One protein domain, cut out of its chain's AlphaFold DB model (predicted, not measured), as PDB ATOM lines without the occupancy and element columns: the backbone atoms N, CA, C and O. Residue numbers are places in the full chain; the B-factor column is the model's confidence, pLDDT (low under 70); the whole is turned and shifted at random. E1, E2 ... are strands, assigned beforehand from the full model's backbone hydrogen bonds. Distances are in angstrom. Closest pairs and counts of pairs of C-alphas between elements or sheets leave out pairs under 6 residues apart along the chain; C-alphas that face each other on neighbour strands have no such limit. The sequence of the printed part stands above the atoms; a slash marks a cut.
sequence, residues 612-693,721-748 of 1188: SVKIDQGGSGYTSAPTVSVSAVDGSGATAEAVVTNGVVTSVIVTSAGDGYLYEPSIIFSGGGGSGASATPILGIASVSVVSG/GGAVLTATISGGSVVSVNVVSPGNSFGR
ATOM      1  N   SER A 612     181.309 140.179 218.220       86.69
ATOM      2  CA  SER A 612     182.301 139.815 219.238       86.69
ATOM      3  C   SER A 612     181.708 139.955 220.637       86.69
ATOM      4  O   SER A 612     180.603 140.469 220.791       86.69
ATOM      5  N   VAL A 613     182.426 139.489 221.657       85.19
ATOM      6  CA  VAL A 613     182.063 139.675 223.064       85.19
ATOM      7  C   VAL A 613     183.270 140.259 223.794       85.19
ATOM      8  O   VAL A 613     184.357 139.684 223.774       85.19
ATOM      9  N   LYS A 614     183.087 141.421 224.422       84.06
ATOM     10  CA  LYS A 614     184.086 142.073 225.270       84.06
ATOM     11  C   LYS A 614     183.964 141.527 226.687       84.06
ATOM     12  O   LYS A 614     182.891 141.594 227.270       84.06
ATOM     13  N   ILE A 615     185.062 141.036 227.256       84.00
ATOM     14  CA  ILE A 615     185.114 140.705 228.682       84.00
ATOM     15  C   ILE A 615     185.212 142.003 229.482       84.00
ATOM     16  O   ILE A 615     186.131 142.793 229.263       84.00
ATOM     17  N   ASP A 616     184.279 142.205 230.406       75.44
ATOM     18  CA  ASP A 616     184.296 143.341 231.329       75.44
ATOM     19  C   ASP A 616     185.029 142.961 232.620       75.44
ATOM     20  O   ASP A 616     185.865 143.720 233.112       75.44
ATOM     21  N   GLN A 617     184.778 141.751 233.132       78.94
ATOM     22  CA  GLN A 617     185.533 141.137 234.225       78.94
ATOM     23  C   GLN A 617     185.694 139.641 233.962       78.94
ATOM     24  O   GLN A 617     184.728 138.960 233.634       78.94
ATOM     25  N   GLY A 618     186.901 139.104 234.135       85.19
ATOM     26  CA  GLY A 618     187.155 137.674 233.919       85.19
ATOM     27  C   GLY A 618     186.736 136.765 235.082       85.19
ATOM     28  O   GLY A 618     186.769 135.542 234.949       85.19
ATOM     29  N   GLY A 619     186.354 137.341 236.226       90.44
ATOM     30  CA  GLY A 619     186.064 136.610 237.462       90.44
ATOM     31  C   GLY A 619     187.276 135.872 238.042       90.44
ATOM     32  O   GLY A 619     188.421 136.185 237.719       90.44
ATOM     33  N   SER A 620     187.037 134.912 238.938       88.81
ATOM     34  CA  SER A 620     188.097 134.131 239.592       88.81
ATOM     35  C   SER A 620     187.636 132.726 239.998       88.81
ATOM     36  O   SER A 620     186.440 132.471 240.150       88.81
ATOM     37  N   GLY A 621     188.594 131.814 240.191       92.38
ATOM     38  CA  GLY A 621     188.354 130.463 240.712       92.38
ATOM     39  C   GLY A 621     187.828 129.446 239.693       92.38
ATOM     40  O   GLY A 621     187.429 128.356 240.088       92.38
ATOM     41  N   TYR A 622     187.820 129.767 238.397       95.06
ATOM     42  CA  TYR A 622     187.320 128.853 237.366       95.06
ATOM     43  C   TYR A 622     188.264 127.659 237.160       95.06
ATOM     44  O   TYR A 622     189.385 127.808 236.682       95.06
ATOM     45  N   THR A 623     187.812 126.452 237.490       93.81
ATOM     46  CA  THR A 623     188.561 125.199 237.290       93.81
ATOM     47  C   THR A 623     188.304 124.564 235.923       93.81
ATOM     48  O   THR A 623     189.059 123.695 235.493       93.81
ATOM     49  N   SER A 624     187.246 124.986 235.231       95.12
ATOM     50  CA  SER A 624     186.956 124.649 233.834       95.12
ATOM     51  C   SER A 624     186.215 125.807 233.159       95.12
ATOM     52  O   SER A 624     185.743 126.723 233.836       95.12
ATOM     53  N   ALA A 625     186.090 125.781 231.829       94.00
ATOM     54  CA  ALA A 625     185.314 126.788 231.108       94.00
ATOM     55  C   ALA A 625     183.846 126.802 231.590       94.00
ATOM     56  O   ALA A 625     183.230 125.732 231.661       94.00
ATOM     57  N   PRO A 626     183.277 127.969 231.951       96.00
ATOM     58  CA  PRO A 626     181.850 128.081 232.226       96.00
ATOM     59  C   PRO A 626     181.035 127.989 230.931       96.00
ATOM     60  O   PRO A 626     181.480 128.413 229.862       96.00
ATOM     61  N   THR A 627     179.805 127.495 231.035       94.00
ATOM     62  CA  THR A 627     178.819 127.574 229.954       94.00
ATOM     63  C   THR A 627     178.406 129.028 229.765       94.00
ATOM     64  O   THR A 627     178.002 129.683 230.731       94.00
ATOM     65  N   VAL A 628     178.479 129.519 228.526       93.50
ATOM     66  CA  VAL A 628     178.037 130.864 228.143       93.50
ATOM     67  C   VAL A 628     176.658 130.767 227.504       93.50
ATOM     68  O   VAL A 628     176.520 130.249 226.397       93.50
ATOM     69  N   SER A 629     175.624 131.256 228.183       86.94
ATOM     70  CA  SER A 629     174.301 131.398 227.580       86.94
ATOM     71  C   SER A 629     174.121 132.811 227.038       86.94
ATOM     72  O   SER A 629     174.343 133.805 227.731       86.94
ATOM     73  N   VAL A 630     173.734 132.879 225.765       84.00
ATOM     74  CA  VAL A 630     173.396 134.119 225.068       84.00
ATOM     75  C   VAL A 630     171.877 134.188 224.997       84.00
ATOM     76  O   VAL A 630     171.253 133.424 224.262       84.00
ATOM     77  N   SER A 631     171.263 135.048 225.801       79.50
ATOM     78  CA  SER A 631     169.808 135.215 225.831       79.50
ATOM     79  C   SER A 631     169.427 136.579 225.286       79.50
ATOM     80  O   SER A 631     170.095 137.574 225.537       79.50
ATOM     81  N   ALA A 632     168.357 136.653 224.510       68.94
ATOM     82  CA  ALA A 632     167.887 137.916 223.970       68.94
ATOM     83  C   ALA A 632     166.368 137.943 223.949       68.94
ATOM     84  O   ALA A 632     165.711 136.906 223.869       68.94
ATOM     85  N   VAL A 633     165.824 139.152 224.035       56.72
ATOM     86  CA  VAL A 633     164.388 139.398 223.864       56.72
ATOM     87  C   VAL A 633     163.972 139.346 222.389       56.72
ATOM     88  O   VAL A 633     162.788 139.228 222.088       56.72
ATOM     89  N   ASP A 634     164.939 139.429 221.477       62.72
ATOM     90  CA  ASP A 634     164.794 139.362 220.030       62.72
ATOM     91  C   ASP A 634     166.063 138.801 219.376       62.72
ATOM     92  O   ASP A 634     167.103 138.647 220.012       62.72
ATOM     93  N   GLY A 635     165.973 138.473 218.090       72.81
ATOM     94  CA  GLY A 635     167.012 137.693 217.435       72.81
ATOM     95  C   GLY A 635     167.155 136.301 218.053       72.81
ATOM     96  O   GLY A 635     166.593 135.967 219.097       72.81
ATOM     97  N   SER A 636     167.871 135.423 217.369       85.94
ATOM     98  CA  SER A 636     168.158 134.099 217.916       85.94
ATOM     99  C   SER A 636     169.394 133.493 217.276       85.94
ATOM    100  O   SER A 636     169.909 133.978 216.266       85.94
ATOM    101  N   GLY A 637     169.871 132.410 217.887       87.31
ATOM    102  CA  GLY A 637     170.925 131.580 217.321       87.31
ATOM    103  C   GLY A 637     172.348 132.053 217.595       87.31
ATOM    104  O   GLY A 637     173.265 131.409 217.092       87.31
ATOM    105  N   ALA A 638     172.571 133.119 218.372       91.69
ATOM    106  CA  ALA A 638     173.913 133.430 218.850       91.69
ATOM    107  C   ALA A 638     174.352 132.420 219.913       91.69
ATOM    108  O   ALA A 638     173.613 132.115 220.849       91.69
ATOM    109  N   THR A 639     175.572 131.921 219.772       93.88
ATOM    110  CA  THR A 639     176.212 131.005 220.717       93.88
ATOM    111  C   THR A 639     177.647 131.451 220.935       93.88
ATOM    112  O   THR A 639     178.270 132.029 220.040       93.88
ATOM    113  N   ALA A 640     178.176 131.203 222.130       94.81
ATOM    114  CA  ALA A 640     179.535 131.582 222.470       94.81
ATOM    115  C   ALA A 640     180.172 130.586 223.444       94.81
ATOM    116  O   ALA A 640     179.473 129.845 224.132       94.81
ATOM    117  N   GLU A 641     181.499 130.580 223.504       96.06
ATOM    118  CA  GLU A 641     182.297 129.719 224.377       96.06
ATOM    119  C   GLU A 641     183.297 130.559 225.174       96.06
ATOM    120  O   GLU A 641     183.965 131.436 224.624       96.06
ATOM    121  N   ALA A 642     183.403 130.307 226.479       96.19
ATOM    122  CA  ALA A 642     184.366 130.979 227.344       96.19
ATOM    123  C   ALA A 642     185.724 130.273 227.300       96.19
ATOM    124  O   ALA A 642     185.805 129.048 227.393       96.19
ATOM    125  N   VAL A 643     186.801 131.050 227.257       96.69
ATOM    126  CA  VAL A 643     188.171 130.556 227.421       96.69
ATOM    127  C   VAL A 643     188.654 130.923 228.815       96.69
ATOM    128  O   VAL A 643     188.622 132.094 229.192       96.69
ATOM    129  N   VAL A 644     189.120 129.929 229.573       96.62
ATOM    130  CA  VAL A 644     189.658 130.114 230.927       96.62
ATOM    131  C   VAL A 644     191.164 129.884 230.927       96.62
ATOM    132  O   VAL A 644     191.632 128.834 230.492       96.62
ATOM    133  N   THR A 645     191.915 130.839 231.474       96.06
ATOM    134  CA  THR A 645     193.364 130.738 231.689       96.06
ATOM    135  C   THR A 645     193.675 131.126 233.130       96.06
ATOM    136  O   THR A 645     193.218 132.165 233.600       96.06
ATOM    137  N   ASN A 646     194.447 130.302 233.848       93.31
ATOM    138  CA  ASN A 646     194.856 130.558 235.240       93.31
ATOM    139  C   ASN A 646     193.692 130.890 236.199       93.31
ATOM    140  O   ASN A 646     193.828 131.734 237.081       93.31
ATOM    141  N   GLY A 647     192.538 130.242 236.028       92.19
ATOM    142  CA  GLY A 647     191.385 130.449 236.909       92.19
ATOM    143  C   GLY A 647     190.474 131.626 236.555       92.19
ATOM    144  O   GLY A 647     189.566 131.925 237.331       92.19
ATOM    145  N   VAL A 648     190.697 132.294 235.418       94.75
ATOM    146  CA  VAL A 648     189.992 133.518 234.990       94.75
ATOM    147  C   VAL A 648     189.481 133.358 233.554       94.75
ATOM    148  O   VAL A 648     190.193 132.818 232.710       94.75
ATOM    149  N   VAL A 649     188.273 133.845 233.250       94.94
ATOM    150  CA  VAL A 649     187.759 133.939 231.872       94.94
ATOM    151  C   VAL A 649     188.520 135.039 231.126       94.94
ATOM    152  O   VAL A 649     188.392 136.219 231.445       94.94
ATOM    153  N   THR A 650     189.324 134.666 230.133       95.06
ATOM    154  CA  THR A 650     190.193 135.591 229.383       95.06
ATOM    155  C   THR A 650     189.611 136.032 228.044       95.06
ATOM    156  O   THR A 650     189.990 137.082 227.530       95.06
ATOM    157  N   SER A 651     188.695 135.256 227.462       93.88
ATOM    158  CA  SER A 651     187.962 135.639 226.252       93.88
ATOM    159  C   SER A 651     186.645 134.874 226.136       93.88
ATOM    160  O   SER A 651     186.459 133.830 226.762       93.88
ATOM    161  N   VAL A 652     185.725 135.405 225.329       95.12
ATOM    162  CA  VAL A 652     184.512 134.706 224.895       95.12
ATOM    163  C   VAL A 652     184.491 134.701 223.375       95.12
ATOM    164  O   VAL A 652     184.475 135.752 222.733       95.12
ATOM    165  N   ILE A 653     184.525 133.504 222.803       95.44
ATOM    166  CA  ILE A 653     184.542 133.272 221.364       95.44
ATOM    167  C   ILE A 653     183.100 133.103 220.905       95.44
ATOM    168  O   ILE A 653     182.403 132.208 221.368       95.44
ATOM    169  N   VAL A 654     182.648 133.954 219.987       93.81
ATOM    170  CA  VAL A 654     181.327 133.822 219.361       93.81
ATOM    171  C   VAL A 654     181.394 132.687 218.339       93.81
ATOM    172  O   VAL A 654     182.094 132.804 217.335       93.81
ATOM    173  N   THR A 655     180.692 131.584 218.596       93.88
ATOM    174  CA  THR A 655     180.657 130.403 217.713       93.88
ATOM    175  C   THR A 655     179.533 130.484 216.685       93.88
ATOM    176  O   THR A 655     179.666 129.972 215.575       93.88
ATOM    177  N   SER A 656     178.461 131.204 217.010       93.00
ATOM    178  CA  SER A 656     177.438 131.643 216.067       93.00
ATOM    179  C   SER A 656     177.059 133.077 216.396       93.00
ATOM    180  O   SER A 656     176.799 133.411 217.549       93.00
ATOM    181  N   ALA A 657     177.026 133.932 215.379       89.56
ATOM    182  CA  ALA A 657     176.663 135.339 215.525       89.56
ATOM    183  C   ALA A 657     175.153 135.548 215.743       89.56
ATOM    184  O   ALA A 657     174.740 136.609 216.220       89.56
ATOM    185  N   GLY A 658     174.349 134.546 215.357       90.75
ATOM    186  CA  GLY A 658     172.900 134.641 215.185       90.75
ATOM    187  C   GLY A 658     172.473 135.792 214.261       90.75
ATOM    188  O   GLY A 658     173.300 136.417 213.594       90.75
ATOM    189  N   ASP A 659     171.171 136.059 214.195       84.44
ATOM    190  CA  ASP A 659     170.602 137.147 213.388       84.44
ATOM    191  C   ASP A 659     169.273 137.631 213.983       84.44
ATOM    192  O   ASP A 659     168.692 137.003 214.875       84.44
ATOM    193  N   GLY A 660     168.793 138.764 213.479       76.19
ATOM    194  CA  GLY A 660     167.544 139.391 213.888       76.19
ATOM    195  C   GLY A 660     167.652 140.112 215.222       76.19
ATOM    196  O   GLY A 660     166.627 140.525 215.760       76.19
ATOM    197  N   TYR A 661     168.869 140.273 215.746       75.38
ATOM    198  CA  TYR A 661     169.089 141.076 216.931       75.38
ATOM    199  C   TYR A 661     168.728 142.506 216.585       75.38
ATOM    200  O   TYR A 661     169.293 143.130 215.683       75.38
ATOM    201  N   LEU A 662     167.754 143.032 217.304       63.50
ATOM    202  CA  LEU A 662     167.776 144.432 217.626       63.50
ATOM    203  C   LEU A 662     168.575 144.448 218.929       63.50
ATOM    204  O   LEU A 662     169.689 144.945 218.868       63.50
ATOM    205  N   TYR A 663     168.088 143.865 220.045       63.72
ATOM    206  CA  TYR A 663     168.711 143.611 221.378       63.72
ATOM    207  C   TYR A 663     170.239 143.385 221.363       63.72
ATOM    208  O   TYR A 663     170.665 142.458 220.685       63.72
ATOM    209  N   GLU A 664     171.079 144.123 222.120       69.38
ATOM    210  CA  GLU A 664     172.310 143.459 222.594       69.38
ATOM    211  C   GLU A 664     171.821 142.239 223.393       69.38
ATOM    212  O   GLU A 664     170.908 142.401 224.207       69.38
ATOM    213  N   PRO A 665     172.296 141.012 223.130       74.38
ATOM    214  CA  PRO A 665     171.931 139.886 223.971       74.38
ATOM    215  C   PRO A 665     172.546 140.031 225.371       74.38
ATOM    216  O   PRO A 665     173.514 140.751 225.584       74.38
ATOM    217  N   SER A 666     172.006 139.318 226.348       74.50
ATOM    218  CA  SER A 666     172.656 139.094 227.636       74.50
ATOM    219  C   SER A 666     173.608 137.911 227.548       74.50
ATOM    220  O   SER A 666     173.264 136.875 226.977       74.50
ATOM    221  N   ILE A 667     174.790 138.068 228.143       81.06
ATOM    222  CA  ILE A 667     175.785 137.005 228.297       81.06
ATOM    223  C   ILE A 667     175.781 136.565 229.759       81.06
ATOM    224  O   ILE A 667     176.108 137.354 230.642       81.06
ATOM    225  N   ILE A 668     175.407 135.313 230.016       82.25
ATOM    226  CA  ILE A 668     175.383 134.733 231.363       82.25
ATOM    227  C   ILE A 668     176.380 133.576 231.419       82.25
ATOM    228  O   ILE A 668     176.349 132.667 230.590       82.25
ATOM    229  N   PHE A 669     177.258 133.599 232.422       85.25
ATOM    230  CA  PHE A 669     178.201 132.519 232.704       85.25
ATOM    231  C   PHE A 669     177.647 131.613 233.804       85.25
ATOM    232  O   PHE A 669     177.242 132.093 234.862       85.25
ATOM    233  N   SER A 670     177.656 130.299 233.587       88.44
ATOM    234  CA  SER A 670     177.220 129.318 234.588       88.44
ATOM    235  C   SER A 670     178.135 128.091 234.622       88.44
ATOM    236  O   SER A 670     178.652 127.657 233.595       88.44
ATOM    237  N   GLY A 671     178.360 127.526 235.813       88.94
ATOM    238  CA  GLY A 671     179.281 126.401 236.009       88.94
ATOM    239  C   GLY A 671     180.761 126.812 236.029       88.94
ATOM    240  O   GLY A 671     181.103 127.942 236.366       88.94
ATOM    241  N   GLY A 672     181.661 125.874 235.723       90.31
ATOM    242  CA  GLY A 672     183.106 126.135 235.647       90.31
ATOM    243  C   GLY A 672     183.852 126.239 236.985       90.31
ATOM    244  O   GLY A 672     185.063 126.427 236.982       90.31
ATOM    245  N   GLY A 673     183.167 126.124 238.128       84.62
ATOM    246  CA  GLY A 673     183.773 126.147 239.471       84.62
ATOM    247  C   GLY A 673     184.155 127.535 240.016       84.62
ATOM    248  O   GLY A 673     184.471 127.636 241.197       84.62
ATOM    249  N   GLY A 674     184.083 128.591 239.195       88.19
ATOM    250  CA  GLY A 674     184.416 129.976 239.562       88.19
ATOM    251  C   GLY A 674     183.211 130.921 239.610       88.19
ATOM    252  O   GLY A 674     182.070 130.513 239.389       88.19
ATOM    253  N   SER A 675     183.457 132.203 239.896       83.44
ATOM    254  CA  SER A 675     182.428 133.255 239.931       83.44
ATOM    255  C   SER A 675     182.968 134.630 239.510       83.44
ATOM    256  O   SER A 675     184.179 134.861 239.465       83.44
ATOM    257  N   GLY A 676     182.059 135.558 239.188       76.94
ATOM    258  CA  GLY A 676     182.382 136.965 238.920       76.94
ATOM    259  C   GLY A 676     182.780 137.309 237.479       76.94
ATOM    260  O   GLY A 676     183.227 138.428 237.241       76.94
ATOM    261  N   ALA A 677     182.650 136.389 236.516       79.75
ATOM    262  CA  ALA A 677     182.835 136.731 235.105       79.75
ATOM    263  C   ALA A 677     181.643 137.543 234.563       79.75
ATOM    264  O   ALA A 677     180.488 137.199 234.809       79.75
ATOM    265  N   SER A 678     181.924 138.596 233.795       79.81
ATOM    266  CA  SER A 678     180.935 139.425 233.094       79.81
ATOM    267  C   SER A 678     181.464 139.867 231.731       79.81
ATOM    268  O   SER A 678     182.671 140.061 231.543       79.81
ATOM    269  N   ALA A 679     180.564 139.986 230.757       78.25
ATOM    270  CA  ALA A 679     180.921 140.321 229.389       78.25
ATOM    271  C   ALA A 679     179.774 141.010 228.641       78.25
ATOM    272  O   ALA A 679     178.600 140.739 228.894       78.25
ATOM    273  N   THR A 680     180.132 141.843 227.668       76.06
ATOM    274  CA  THR A 680     179.218 142.617 226.827       76.06
ATOM    275  C   THR A 680     179.325 142.154 225.370       76.06
ATOM    276  O   THR A 680     180.424 142.187 224.805       76.06
ATOM    277  N   PRO A 681     178.227 141.746 224.708       80.75
ATOM    278  CA  PRO A 681     178.252 141.461 223.281       80.75
ATOM    279  C   PRO A 681     178.339 142.751 222.470       80.75
ATOM    280  O   PRO A 681     177.729 143.766 222.783       80.75
ATOM    281  N   ILE A 682     179.089 142.692 221.381       81.25
ATOM    282  CA  ILE A 682     179.257 143.774 220.420       81.25
ATOM    283  C   ILE A 682     178.483 143.381 219.167       81.25
ATOM    284  O   ILE A 682     178.735 142.319 218.590       81.25
ATOM    285  N   LEU A 683     177.561 144.239 218.729       83.62
ATOM    286  CA  LEU A 683     176.765 144.018 217.524       83.62
ATOM    287  C   LEU A 683     177.388 144.669 216.280       83.62
ATOM    288  O   LEU A 683     178.052 145.705 216.359       83.62
ATOM    289  N   GLY A 684     177.128 144.070 215.122       85.75
ATOM    290  CA  GLY A 684     177.452 144.600 213.796       85.75
ATOM    291  C   GLY A 684     176.303 144.375 212.813       85.75
ATOM    292  O   GLY A 684     175.362 143.642 213.116       85.75
ATOM    293  N   ILE A 685     176.368 144.995 211.634       86.81
ATOM    294  CA  ILE A 685     175.340 144.844 210.594       86.81
ATOM    295  C   ILE A 685     175.325 143.399 210.090       86.81
ATOM    296  O   ILE A 685     176.337 142.865 209.639       86.81
ATOM    297  N   ALA A 686     174.162 142.762 210.156       88.44
ATOM    298  CA  ALA A 686     173.944 141.411 209.661       88.44
ATOM    299  C   ALA A 686     173.560 141.415 208.182       88.44
ATOM    300  O   ALA A 686     174.236 140.786 207.369       88.44
ATOM    301  N   SER A 687     172.514 142.162 207.832       87.50
ATOM    302  CA  SER A 687     172.003 142.260 206.466       87.50
ATOM    303  C   SER A 687     171.444 143.651 206.180       87.50
ATOM    304  O   SER A 687     171.162 144.417 207.106       87.50
ATOM    305  N   VAL A 688     171.292 143.979 204.895       88.94
ATOM    306  CA  VAL A 688     170.658 145.215 204.433       88.94
ATOM    307  C   VAL A 688     169.570 144.882 203.417       88.94
ATOM    308  O   VAL A 688     169.831 144.216 202.419       88.94
ATOM    309  N   SER A 689     168.361 145.386 203.650       89.56
ATOM    310  CA  SER A 689     167.217 145.268 202.747       89.56
ATOM    311  C   SER A 689     166.904 146.617 202.104       89.56
ATOM    312  O   SER A 689     166.695 147.611 202.804       89.56
ATOM    313  N   VAL A 690     166.883 146.669 200.771       90.44
ATOM    314  CA  VAL A 690     166.560 147.889 200.018       90.44
ATOM    315  C   VAL A 690     165.051 148.129 200.066       90.44
ATOM    316  O   VAL A 690     164.267 147.286 199.647       90.44
ATOM    317  N   VAL A 691     164.655 149.295 200.574       89.12
ATOM    318  CA  VAL A 691     163.253 149.739 200.667       89.12
ATOM    319  C   VAL A 691     162.832 150.454 199.385       89.12
ATOM    320  O   VAL A 691     161.741 150.236 198.872       89.12
ATOM    321  N   SER A 692     163.714 151.300 198.853       88.50
ATOM    322  CA  SER A 692     163.557 151.967 197.562       88.50
ATOM    323  C   SER A 692     164.920 152.050 196.900       88.50
ATOM    324  O   SER A 692     165.880 152.509 197.517       88.50
ATOM    325  N   GLY A 693     165.024 151.640 195.641       89.19
ATOM    326  CA  GLY A 693     166.287 151.733 194.912       89.19
ATOM    327  C   GLY A 693     166.635 153.149 194.441       89.19
ATOM    328  O   GLY A 693     167.758 153.401 194.003       89.19
ATOM    329  N   GLY A 721     186.500 150.768 213.186       52.59
ATOM    330  CA  GLY A 721     185.880 149.586 212.564       52.59
ATOM    331  C   GLY A 721     184.468 149.769 211.990       52.59
ATOM    332  O   GLY A 721     183.632 148.891 212.188       52.59
ATOM    333  N   GLY A 722     184.176 150.879 211.298       67.12
ATOM    334  CA  GLY A 722     182.870 151.103 210.656       67.12
ATOM    335  C   GLY A 722     182.467 150.001 209.656       67.12
ATOM    336  O   GLY A 722     183.322 149.341 209.062       67.12
ATOM    337  N   ALA A 723     181.158 149.794 209.469       78.44
ATOM    338  CA  ALA A 723     180.656 148.822 208.497       78.44
ATOM    339  C   ALA A 723     181.027 149.233 207.065       78.44
ATOM    340  O   ALA A 723     180.900 150.400 206.688       78.44
ATOM    341  N   VAL A 724     181.442 148.261 206.254       86.25
ATOM    342  CA  VAL A 724     181.741 148.460 204.832       86.25
ATOM    343  C   VAL A 724     180.602 147.851 204.032       86.25
ATOM    344  O   VAL A 724     180.370 146.644 204.102       86.25
ATOM    345  N   LEU A 725     179.888 148.694 203.288       90.31
ATOM    346  CA  LEU A 725     178.702 148.326 202.522       90.31
ATOM    347  C   LEU A 725     178.887 148.704 201.049       90.31
ATOM    348  O   LEU A 725     179.398 149.781 200.741       90.31
ATOM    349  N   THR A 726     178.429 147.852 200.134       92.56
ATOM    350  CA  THR A 726     178.505 148.103 198.684       92.56
ATOM    351  C   THR A 726     177.132 147.981 198.036       92.56
ATOM    352  O   THR A 726     176.457 146.971 198.236       92.56
ATOM    353  N   ALA A 727     176.731 148.975 197.239       93.94
ATOM    354  CA  ALA A 727     175.493 148.949 196.459       93.94
ATOM    355  C   ALA A 727     175.688 148.251 195.108       93.94
ATOM    356  O   ALA A 727     176.676 148.496 194.417       93.94
ATOM    357  N   THR A 728     174.686 147.485 194.684       95.31
ATOM    358  CA  THR A 728     174.529 147.039 193.294       95.31
ATOM    359  C   THR A 728     173.479 147.907 192.615       95.31
ATOM    360  O   THR A 728     172.397 148.100 193.171       95.31
ATOM    361  N   ILE A 729     173.772 148.412 191.413       95.44
ATOM    362  CA  ILE A 729     172.824 149.198 190.611       95.44
ATOM    363  C   ILE A 729     172.372 148.426 189.366       95.44
ATOM    364  O   ILE A 729     173.162 147.718 188.748       95.44
ATOM    365  N   SER A 730     171.105 148.581 188.988       95.06
ATOM    366  CA  SER A 730     170.542 148.082 187.729       95.06
ATOM    367  C   SER A 730     169.461 149.039 187.230       95.06
ATOM    368  O   SER A 730     168.656 149.531 188.021       95.06
ATOM    369  N   GLY A 731     169.467 149.357 185.933       88.94
ATOM    370  CA  GLY A 731     168.473 150.253 185.323       88.94
ATOM    371  C   GLY A 731     168.401 151.655 185.947       88.94
ATOM    372  O   GLY A 731     167.341 152.271 185.940       88.94
ATOM    373  N   GLY A 732     169.498 152.152 186.530       90.38
ATOM    374  CA  GLY A 732     169.522 153.443 187.224       90.38
ATOM    375  C   GLY A 732     169.040 153.416 188.680       90.38
ATOM    376  O   GLY A 732     168.896 154.479 189.280       90.38
ATOM    377  N   SER A 733     168.789 152.238 189.261       93.88
ATOM    378  CA  SER A 733     168.271 152.062 190.624       93.88
ATOM    379  C   SER A 733     169.169 151.137 191.453       93.88
ATOM    380  O   SER A 733     169.756 150.199 190.914       93.88
ATOM    381  N   VAL A 734     169.296 151.380 192.760       94.31
ATOM    382  CA  VAL A 734     169.977 150.475 193.701       94.31
ATOM    383  C   VAL A 734     169.099 149.243 193.927       94.31
ATOM    384  O   VAL A 734     168.002 149.357 194.458       94.31
ATOM    385  N   VAL A 735     169.573 148.058 193.549       95.50
ATOM    386  CA  VAL A 735     168.793 146.807 193.650       95.50
ATOM    387  C   VAL A 735     169.183 145.940 194.842       95.50
ATOM    388  O   VAL A 735     168.378 145.141 195.309       95.50
ATOM    389  N   SER A 736     170.401 146.095 195.361       94.31
ATOM    390  CA  SER A 736     170.846 145.401 196.569       94.31
ATOM    391  C   SER A 736     171.981 146.147 197.259       94.31
ATOM    392  O   SER A 736     172.678 146.960 196.646       94.31
ATOM    393  N   VAL A 737     172.175 145.855 198.545       93.62
ATOM    394  CA  VAL A 737     173.307 146.330 199.341       93.62
ATOM    395  C   VAL A 737     173.943 145.138 200.042       93.62
ATOM    396  O   VAL A 737     173.289 144.453 200.823       93.62
ATOM    397  N   ASN A 738     175.226 144.912 199.779       92.44
ATOM    398  CA  ASN A 738     175.990 143.823 200.378       92.44
ATOM    399  C   ASN A 738     176.807 144.333 201.567       92.44
ATOM    400  O   ASN A 738     177.414 145.406 201.499       92.44
ATOM    401  N   VAL A 739     176.851 143.536 202.634       90.44
ATOM    402  CA  VAL A 739     177.669 143.795 203.823       90.44
ATOM    403  C   VAL A 739     179.039 143.150 203.622       90.44
ATOM    404  O   VAL A 739     179.174 141.936 203.735       90.44
ATOM    405  N   VAL A 740     180.055 143.954 203.305       88.44
ATOM    406  CA  VAL A 740     181.443 143.488 203.114       88.44
ATOM    407  C   VAL A 740     182.142 143.323 204.460       88.44
ATOM    408  O   VAL A 740     182.829 142.335 204.697       88.44
ATOM    409  N   SER A 741     181.931 144.280 205.362       86.19
ATOM    410  CA  SER A 741     182.310 144.171 206.769       86.19
ATOM    411  C   SER A 741     181.124 144.615 207.618       86.19
ATOM    412  O   SER A 741     180.596 145.704 207.373       86.19
ATOM    413  N   PRO A 742     180.699 143.818 208.615       82.00
ATOM    414  CA  PRO A 742     179.562 144.160 209.468       82.00
ATOM    415  C   PRO A 742     179.834 145.396 210.337       82.00
ATOM    416  O   PRO A 742     178.898 145.989 210.874       82.00
ATOM    417  N   GLY A 743     181.106 145.781 210.477       80.81
ATOM    418  CA  GLY A 743     181.554 146.744 211.469       80.81
ATOM    419  C   GLY A 743     181.258 146.280 212.896       80.81
ATOM    420  O   GLY A 743     180.853 145.139 213.130       80.81
ATOM    421  N   ASN A 744     181.473 147.164 213.861       73.00
ATOM    422  CA  ASN A 744     181.162 146.924 215.266       73.00
ATOM    423  C   ASN A 744     180.356 148.094 215.854       73.00
ATOM    424  O   ASN A 744     180.252 149.154 215.240       73.00
ATOM    425  N   SER A 745     179.811 147.910 217.060       67.25
ATOM    426  CA  SER A 745     179.191 148.974 217.863       67.25
ATOM    427  C   SER A 745     177.864 149.561 217.347       67.25
ATOM    428  O   SER A 745     177.571 150.715 217.659       67.25
ATOM    429  N   PHE A 746     177.058 148.800 216.602       66.25
ATOM    430  CA  PHE A 746     175.720 149.236 216.160       66.25
ATOM    431  C   PHE A 746     174.612 148.843 217.153       66.25
ATOM    432  O   PHE A 746     174.749 147.855 217.865       66.25
ATOM    433  N   GLY A 747     173.486 149.565 217.182       56.78
ATOM    434  CA  GLY A 747     172.325 149.202 218.006       56.78
ATOM    435  C   GLY A 747     172.392 149.669 219.461       56.78
ATOM    436  O   GLY A 747     171.726 149.053 220.305       56.78
ATOM    437  N   ARG A 748     173.169 150.726 219.755       61.22
ATOM    438  CA  ARG A 748     173.400 151.219 221.123       61.22
ATOM    439  C   ARG A 748     172.134 151.864 221.730       61.22
ATOM    440  O   ARG A 748     171.446 152.626 221.044       61.22
TER     441      ARG A 748
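Overview. This is residues 612 to 693 and 721 to 748 of the 1188 residues of the protein "Right-handed parallel beta-helix repeat-containing protein" of Spirosoma sordidisoli (UniProt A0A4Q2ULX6). This is a long rod of two lobes, with one very long strand, E6, running from the larger lobe into the smaller. In the larger lobe three strand pairs, E1 with E6, E2 with E5 and E3 with E4, are placed round in a loose ring; in the smaller lobe the E7 and E8 hairpin packs with E8 on the far part of E6. The printed part has 110 residues, with no named helix and eight named strands in the order E1, E2, E3, E4, E5, E6, E7, E8, and its class is all strand. The sheets are four antiparallel pairs of two strands each, E1 - E6, E2 - E5, E3 - E4 and E7 - E8. The whole is loose, with a radius of gyration of the C-alphas of 17.6 A, and spans 62 by 25 by 21 A.

Along the chain. Find C-alpha 612 at (182.301, 139.815, 219.238); from there strand E1, residues 612 to 620, runs 21.9 A and bends by 62 degrees at residue 616. Next comes E2, residues 627 to 631, a strand of five residues. E3 takes residues 636 to 645 and is 28.9 A long. After two residues E4 follows, residues 648 to 659, 29.3 A long, with a bend of 54 degrees at residue 655. E5, residues 666 to 670, is again five residues. Then look for C-alpha 675 at (182.428, 133.255, 239.931), where E6 begins; this longest strand, residues 675 to 693, runs 51.3 A. Past the cut, E7 holds residues 724 to 730 and is 20.4 A long. E8, residues 733 to 741, covers 22.8 A and ends with C-alpha 741 at (182.310, 144.171, 206.769).

Arrangement. Start with E1, whose antiparallel neighbour is E6, at 172 degrees between their directions; look at N 614 and O 680, 2.8 A apart and within hydrogen-bond range. E1 and E4 have 22 pairs of C-alphas within 8 A, the closest those of Gly 618 and Val 649 at 4.3 A. E4 forms an antiparallel hairpin with E3, at 163 degrees, where N 641 and O 653 are within hydrogen-bond range at 2.8 A. Move on to E2: its closest C-alphas with E3 are those of Val 628 and Glu 641, 5.8 A apart. E2 and E5 are antiparallel at 154 degrees, with N 629 and O 668 within hydrogen-bond range at 2.9 A. From E5 you come back to E6, the closest C-alphas being those of Ile 667 and Ala 679, 6.2 A apart. At the far part of E6, find the closest C-alphas of E6 and E8, those of Gly 693 and Val 734, 4.1 A apart. E7 and E8 are an antiparallel hairpin at 156 degrees, where N 726 and O 738 are 3.0 A apart, within hydrogen-bond range. E6 and E7 are near each other, with 9 pairs of C-alphas within 10 A. Among the pairs that are apart are E1 and E7, and E4 and E8.

Size, cuts and confidence. Look for the two C-alphas farthest apart, those of Gly 621 and Gly 731, at 62.1 A. Residues 694 to 720 are not printed, and C-alphas 693 and 721 are 26.5 A apart across this cut. Of the links that are printed whole, those from E1 to E2 and from E4 to E5 are short, and the others are tight. In the B-factor column the mean pLDDT of the printed part is 85.4; you will find values under 70 at residues 632 to 634, 662 to 664, 721 to 722 and 745 to 748 of this model.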